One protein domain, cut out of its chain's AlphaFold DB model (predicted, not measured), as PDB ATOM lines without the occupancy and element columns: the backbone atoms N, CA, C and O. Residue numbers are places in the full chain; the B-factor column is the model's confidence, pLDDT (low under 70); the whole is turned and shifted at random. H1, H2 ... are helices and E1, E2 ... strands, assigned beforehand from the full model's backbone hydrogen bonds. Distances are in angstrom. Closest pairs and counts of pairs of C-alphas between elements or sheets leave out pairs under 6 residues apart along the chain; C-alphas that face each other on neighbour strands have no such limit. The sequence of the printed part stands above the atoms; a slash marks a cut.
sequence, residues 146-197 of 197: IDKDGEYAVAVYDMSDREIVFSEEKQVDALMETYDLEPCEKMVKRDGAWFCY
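Overview. This is residues 146 to 197 of the 197 residues of an uncharacterized protein of Blautia sp. An249 (UniProt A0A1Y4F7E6). What does the model look like? A small, strongly twisted sheet of two hairpins, E1 with E2 and E3 with E4, joined side by side through E1 and E3, has one helix, H1, packed along E1 over one face. What is it built of? The printed part has 52 residues, with E1, E2, H1, E3 and E4 in that order along the chain; the class is mixed, helices and strands, and the sheet's order is E2, E1, E3, E4, all antiparallel. It is compact, with a radius of gyration of the C-alphas of 10.1 A, and spans 29 by 21 by 19 A.

Arrangement. How do the first strands pair? E1, residues 152 to 156, and E2, residues 162 to 166, are a hairpin, antiparallel at 154 degrees, with N 154 and O 164 within hydrogen-bond range at 2.9 A. Where is the helix? H1, residues 169 to 178, is on the sheet at a height of 9.2 A, in two layers, a helix on one face of a sheet; its closest C-alphas to E1 are Glu 169 and Tyr 152, 5.9 A. It has every O i to N i+4 pair within hydrogen-bond range. How do the last strands join? E3, residues 184 to 190, is antiparallel to E1, N 153 to O 187 being 2.9 A, and forms a hairpin with E4, residues 193 to 196, N 188 to O 195 being 2.9 A. E2, H1 and E3 make a split strand-helix-strand unit, its two strands running the same way with E1 between them, and its crossover is right-handed.

Along the chain. Where do the elements begin and end? E1 begins at C-alpha 152 (7.980, 13.823, 45.427), and E4 ends at C-alpha 196 (5.467, 4.230, 45.603). How long are they? E1 and E2 are each 13.3 A, H1 14.4 A, E3 19.2 A and E4 10.3 A.

Size, cuts and confidence. How far does it reach? The C-alphas farthest apart, Asp 180 and Asp 191, are 29.6 A apart. Is it unbroken and confident? The printed part has no cut, its four links are tight, and no printed residue has a pLDDT under 70.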
ATOM      1  N   ILE A 146       5.976  22.198  38.326       73.38
ATOM      2  CA  ILE A 146       6.960  21.111  38.414       73.38
ATOM      3  C   ILE A 146       8.347  21.593  38.884       73.38
ATOM      4  O   ILE A 146       8.877  22.590  38.387       73.38
ATOM      5  N   ASP A 147       8.972  20.820  39.772       77.62
ATOM      6  CA  ASP A 147      10.403  20.894  40.087       77.62
ATOM      7  C   ASP A 147      11.092  19.606  39.624       77.62
ATOM      8  O   ASP A 147      10.891  18.540  40.199       77.62
ATOM      9  N   LYS A 148      11.915  19.691  38.572       74.62
ATOM     10  CA  LYS A 148      12.595  18.523  37.978       74.62
ATOM     11  C   LYS A 148      13.598  17.861  38.929       74.62
ATOM     12  O   LYS A 148      13.934  16.696  38.716       74.62
ATOM     13  N   ASP A 149      14.048  18.582  39.953       83.19
ATOM     14  CA  ASP A 149      14.972  18.084  40.973       83.19
ATOM     15  C   ASP A 149      14.249  17.671  42.270       83.19
ATOM     16  O   ASP A 149      14.897  17.344  43.264       83.19
ATOM     17  N   GLY A 150      12.911  17.650  42.252       86.94
ATOM     18  CA  GLY A 150      12.079  17.331  43.403       86.94
ATOM     19  C   GLY A 150      12.209  15.894  43.925       86.94
ATOM     20  O   GLY A 150      12.714  14.981  43.259       86.94
ATOM     21  N   GLU A 151      11.727  15.700  45.152       92.75
ATOM     22  CA  GLU A 151      11.762  14.424  45.879       92.75
ATOM     23  C   GLU A 151      10.401  13.721  45.920       92.75
ATOM     24  O   GLU A 151      10.320  12.583  46.375       92.75
ATOM     25  N   TYR A 152       9.339  14.357  45.433       93.06
ATOM     26  CA  TYR A 152       7.980  13.823  45.427       93.06
ATOM     27  C   TYR A 152       7.436  13.822  44.004       93.06
ATOM     28  O   TYR A 152       7.759  14.715  43.228       93.06
ATOM     29  N   ALA A 153       6.612  12.846  43.640       92.94
ATOM     30  CA  ALA A 153       5.974  12.833  42.332       92.94
ATOM     31  C   ALA A 153       4.601  12.160  42.350       92.94
ATOM     32  O   ALA A 153       4.267  11.414  43.270       92.94
ATOM     33  N   VAL A 154       3.826  12.421  41.301       93.12
ATOM     34  CA  VAL A 154       2.644  11.642  40.925       93.12
ATOM     35  C   VAL A 154       2.905  11.029  39.556       93.12
ATOM     36  O   VAL A 154       3.128  11.770  38.599       93.12
ATOM     37  N   ALA A 155       2.883   9.702  39.454       93.19
ATOM     38  CA  ALA A 155       2.890   8.995  38.177       93.19
ATOM     39  C   ALA A 155       1.449   8.793  37.706       93.19
ATOM     40  O   ALA A 155       0.651   8.152  38.389       93.19
ATOM     41  N   VAL A 156       1.105   9.363  36.552       92.38
ATOM     42  CA  VAL A 156      -0.252   9.299  35.996       92.38
ATOM     43  C   VAL A 156      -0.335   8.131  35.016       92.38
ATOM     44  O   VAL A 156       0.285   8.172  33.950       92.38
ATOM     45  N   TYR A 157      -1.121   7.106  35.354       89.75
ATOM     46  CA  TYR A 157      -1.179   5.849  34.600       89.75
ATOM     47  C   TYR A 157      -1.612   6.070  33.146       89.75
ATOM     48  O   TYR A 157      -0.929   5.657  32.205       89.75
ATOM     49  N   ASP A 158      -2.695   6.822  32.932       88.69
ATOM     50  CA  ASP A 158      -3.216   7.088  31.584       88.69
ATOM     51  C   ASP A 158      -2.225   7.870  30.712       88.69
ATOM     52  O   ASP A 158      -2.199   7.728  29.483       88.69
ATOM     53  N   MET A 159      -1.330   8.631  31.347       93.38
ATOM     54  CA  MET A 159      -0.261   9.368  30.681       93.38
ATOM     55  C   MET A 159       1.012   8.542  30.513       93.38
ATOM     56  O   MET A 159       2.077   9.118  30.351       93.38
ATOM     57  N   SER A 160       0.921   7.212  30.497       92.25
ATOM     58  CA  SER A 160       2.078   6.320  30.336       92.25
ATOM     59  C   SER A 160       3.046   6.360  31.515       92.25
ATOM     60  O   SER A 160       4.260   6.447  31.325       92.25
ATOM     61  N   ASP A 161       2.481   6.366  32.725       91.88
ATOM     62  CA  ASP A 161       3.194   6.505  34.002       91.88
ATOM     63  C   ASP A 161       4.117   7.729  34.045       91.88
ATOM     64  O   ASP A 161       5.157   7.736  34.707       91.88
ATOM     65  N   ARG A 162       3.770   8.788  33.308       92.50
ATOM     66  CA  ARG A 162       4.578  10.004  33.308       92.50
ATOM     67  C   ARG A 162       4.438  10.718  34.643       92.50
ATOM     68  O   ARG A 162       3.342  10.896  35.172       92.50
ATOM     69  N   GLU A 163       5.590  11.130  35.149       91.62
ATOM     70  CA  GLU A 163       5.756  11.715  36.471       91.62
ATOM     71  C   GLU A 163       5.550  13.236  36.428       91.62
ATOM     72  O   GLU A 163       6.119  13.936  35.584       91.62
ATOM     73  N   ILE A 164       4.781  13.753  37.386       92.94
ATOM     74  CA  ILE A 164       4.715  15.174  37.731       92.94
ATOM     75  C   ILE A 164       5.477  15.342  39.044       92.94
ATOM     76  O   ILE A 164       5.078  14.764  40.052       92.94
ATOM     77  N   VAL A 165       6.583  16.086  39.024       93.44
ATOM     78  CA  VAL A 165       7.583  16.105  40.108       93.44
ATOM     79  C   VAL A 165       7.508  17.390  40.944       93.44
ATOM     80  O   VAL A 165       7.359  18.489  40.417       93.44
ATOM     81  N   PHE A 166       7.644  17.267  42.260       92.88
ATOM     82  CA  PHE A 166       7.507  18.339  43.240       92.88
ATOM     83  C   PHE A 166       8.606  18.279  44.301       92.88
ATOM     84  O   PHE A 166       9.105  17.207  44.654       92.88
ATOM     85  N   SER A 167       8.957  19.436  44.859       91.38
ATOM     86  CA  SER A 167       9.927  19.533  45.956       91.38
ATOM     87  C   SER A 167       9.313  19.143  47.305       91.38
ATOM     88  O   SER A 167      10.026  18.662  48.179       91.38
ATOM     89  N   GLU A 168       8.004  19.344  47.491       91.19
ATOM     90  CA  GLU A 168       7.304  19.098  48.755       91.19
ATOM     91  C   GLU A 168       6.057  18.213  48.583       91.19
ATOM     92  O   GLU A 168       5.247  18.426  47.681       91.19
ATOM     93  N   GLU A 169       5.824  17.294  49.528       91.56
ATOM     94  CA  GLU A 169       4.649  16.399  49.560       91.56
ATOM     95  C   GLU A 169       3.312  17.152  49.498       91.56
ATOM     96  O   GLU A 169       2.403  16.769  48.769       91.56
ATOM     97  N   LYS A 170       3.209  18.297  50.186       91.00
ATOM     98  CA  LYS A 170       1.987  19.121  50.197       91.00
ATOM     99  C   LYS A 170       1.558  19.587  48.798       91.00
ATOM    100  O   LYS A 170       0.396  19.926  48.599       91.00
ATOM    101  N   GLN A 171       2.491  19.667  47.843       91.06
ATOM    102  CA  GLN A 171       2.192  20.036  46.457       91.06
ATOM    103  C   GLN A 171       1.553  18.871  45.701       91.06
ATOM    104  O   GLN A 171       0.658  19.103  44.895       91.06
ATOM    105  N   VAL A 172       1.959  17.631  46.004       90.38
ATOM    106  CA  VAL A 172       1.287  16.420  45.512       90.38
ATOM    107  C   VAL A 172      -0.153  16.395  46.008       90.38
ATOM    108  O   VAL A 172      -1.069  16.222  45.210       90.38
ATOM    109  N   ASP A 173      -0.372  16.627  47.303       89.00
ATOM    110  CA  ASP A 173      -1.727  16.648  47.861       89.00
ATOM    111  C   ASP A 173      -2.579  17.765  47.247       89.00
ATOM    112  O   ASP A 173      -3.696  17.506  46.813       89.00
ATOM    113  N   ALA A 174      -2.032  18.977  47.108       89.50
ATOM    114  CA  ALA A 174      -2.733  20.085  46.461       89.50
ATOM    115  C   ALA A 174      -3.077  19.797  44.988       89.50
ATOM    116  O   ALA A 174      -4.161  20.167  44.532       89.50
ATOM    117  N   LEU A 175      -2.185  19.131  44.244       90.56
ATOM    118  CA  LEU A 175      -2.451  18.701  42.871       90.56
ATOM    119  C   LEU A 175      -3.627  17.720  42.831       90.56
ATOM    120  O   LEU A 175      -4.541  17.925  42.043       90.56
ATOM    121  N   MET A 176      -3.616  16.704  43.695       88.00
ATOM    122  CA  MET A 176      -4.664  15.677  43.777       88.00
ATOM    123  C   MET A 176      -6.011  16.230  44.270       88.00
ATOM    124  O   MET A 176      -7.063  15.735  43.883       88.00
ATOM    125  N   GLU A 177      -6.000  17.247  45.134       88.50
ATOM    126  CA  GLU A 177      -7.218  17.948  45.564       88.50
ATOM    127  C   GLU A 177      -7.791  18.843  44.459       88.50
ATOM    128  O   GLU A 177      -9.006  19.029  44.377       88.50
ATOM    129  N   THR A 178      -6.918  19.420  43.630       89.12
ATOM    130  CA  THR A 178      -7.313  20.328  42.544       89.12
ATOM    131  C   THR A 178      -7.764  19.563  41.305       89.12
ATOM    132  O   THR A 178      -8.720  19.976  40.655       89.12
ATOM    133  N   TYR A 179      -7.077  18.468  40.982       86.31
ATOM    134  CA  TYR A 179      -7.267  17.684  39.771       86.31
ATOM    135  C   TYR A 179      -7.539  16.226  40.135       86.31
ATOM    136  O   TYR A 179      -6.768  15.593  40.853       86.31
ATOM    137  N   ASP A 180      -8.613  15.679  39.581       83.12
ATOM    138  CA  ASP A 180      -8.912  14.253  39.653       83.12
ATOM    139  C   ASP A 180      -7.978  13.485  38.701       83.12
ATOM    140  O   ASP A 180      -8.196  13.451  37.490       83.12
ATOM    141  N   LEU A 181      -6.875  12.964  39.251       82.69
ATOM    142  CA  LEU A 181      -5.789  12.307  38.510       82.69
ATOM    143  C   LEU A 181      -5.828  10.776  38.573       82.69
ATOM    144  O   LEU A 181      -4.878  10.130  38.132       82.69
ATOM    145  N   GLU A 182      -6.873  10.180  39.147       79.19
ATOM    146  CA  GLU A 182      -6.965   8.725  39.250       79.19
ATOM    147  C   GLU A 182      -7.211   8.082  37.867       79.19
ATOM    148  O   GLU A 182      -8.052   8.565  37.110       79.19
ATOM    149  N   PRO A 183      -6.540   6.964  37.524       84.75
ATOM    150  CA  PRO A 183      -5.568   6.219  38.329       84.75
ATOM    151  C   PRO A 183      -4.146   6.821  38.308       84.75
ATOM    152  O   PRO A 183      -3.573   7.087  37.250       84.75
ATOM    153  N   CYS A 184      -3.533   6.959  39.489       88.81
ATOM    154  CA  CYS A 184      -2.152   7.422  39.651       88.81
ATOM    155  C   CYS A 184      -1.459   6.800  40.873       88.81
ATOM    156  O   CYS A 184      -2.110   6.251  41.764       88.81
ATOM    157  N   GLU A 185      -0.131   6.910  40.927       92.25
ATOM    158  CA  GLU A 185       0.683   6.502  42.075       92.25
ATOM    159  C   GLU A 185       1.443   7.702  42.652       92.25
ATOM    160  O   GLU A 185       2.091   8.454  41.917       92.25
ATOM    161  N   LYS A 186       1.399   7.877  43.978       93.12
ATOM    162  CA  LYS A 186       2.258   8.837  44.683       93.12
ATOM    163  C   LYS A 186       3.632   8.215  44.896       93.12
ATOM    164  O   LYS A 186       3.746   7.067  45.324       93.12
ATOM    165  N   MET A 187       4.678   8.980  44.611       94.31
ATOM    166  CA  MET A 187       6.057   8.507  44.639       94.31
ATOM    167  C   MET A 187       6.949   9.436  45.455       94.31
ATOM    168  O   MET A 187       6.744  10.650  45.499       94.31
ATOM    169  N   VAL A 188       7.950   8.857  46.117       94.88
ATOM    170  CA  VAL A 188       9.007   9.580  46.831       94.88
ATOM    171  C   VAL A 188      10.370   9.092  46.363       94.88
ATOM    172  O   VAL A 188      10.592   7.890  46.187       94.88
ATOM    173  N   LYS A 189      11.297  10.020  46.160       93.12
ATOM    174  CA  LYS A 189      12.668   9.734  45.760       93.12
ATOM    175  C   LYS A 189      13.502   9.445  46.999       93.12
ATOM    176  O   LYS A 189      13.592  10.268  47.904       93.12
ATOM    177  N   ARG A 190      14.139   8.278  47.053       90.50
ATOM    178  CA  ARG A 190      15.089   7.898  48.110       90.50
ATOM    179  C   ARG A 190      16.326   7.300  47.462       90.50
ATOM    180  O   ARG A 190      16.210   6.455  46.581       90.50
ATOM    181  N   ASP A 191      17.505   7.777  47.848       89.06
ATOM    182  CA  ASP A 191      18.787   7.325  47.287       89.06
ATOM    183  C   ASP A 191      18.836   7.359  45.741       89.06
ATOM    184  O   ASP A 191      19.463   6.523  45.092       89.06
ATOM    185  N   GLY A 192      18.150   8.335  45.132       86.31
ATOM    186  CA  GLY A 192      18.079   8.508  43.678       86.31
ATOM    187  C   GLY A 192      17.071   7.609  42.949       86.31
ATOM    188  O   GLY A 192      16.958   7.737  41.733       86.31
ATOM    189  N   ALA A 193      16.329   6.755  43.657       89.38
ATOM    190  CA  ALA A 193      15.294   5.884  43.099       89.38
ATOM    191  C   ALA A 193      13.888   6.290  43.568       89.38
ATOM    192  O   ALA A 193      13.719   6.763  44.692       89.38
ATOM    193  N   TRP A 194      12.884   6.092  42.712       92.19
ATOM    194  CA  TRP A 194      11.480   6.338  43.035       92.19
ATOM    195  C   TRP A 194      10.846   5.146  43.759       92.19
ATOM    196  O   TRP A 194      11.062   3.994  43.382       92.19
ATOM    197  N   PHE A 195      10.044   5.434  44.784       92.00
ATOM    198  CA  PHE A 195       9.289   4.449  45.557       92.00
ATOM    199  C   PHE A 195       7.836   4.891  45.711       92.00
ATOM    200  O   PHE A 195       7.589   6.015  46.147       92.00
ATOM    201  N   CYS A 196       6.897   3.996  45.409       90.31
ATOM    202  CA  CYS A 196       5.467   4.230  45.603       90.31
ATOM    203  C   CYS A 196       5.089   4.073  47.086       90.31
ATOM    204  O   CYS A 196       5.687   3.243  47.785       90.31
ATOM    205  N   TYR A 197       4.120   4.852  47.569       78.94
ATOM    206  CA  TYR A 197       3.622   4.776  48.949       78.94
ATOM    207  C   TYR A 197       2.121   5.040  49.061       78.94
ATOM    208  O   TYR A 197       1.564   5.726  48.176       78.94
TER     209      TYR A 197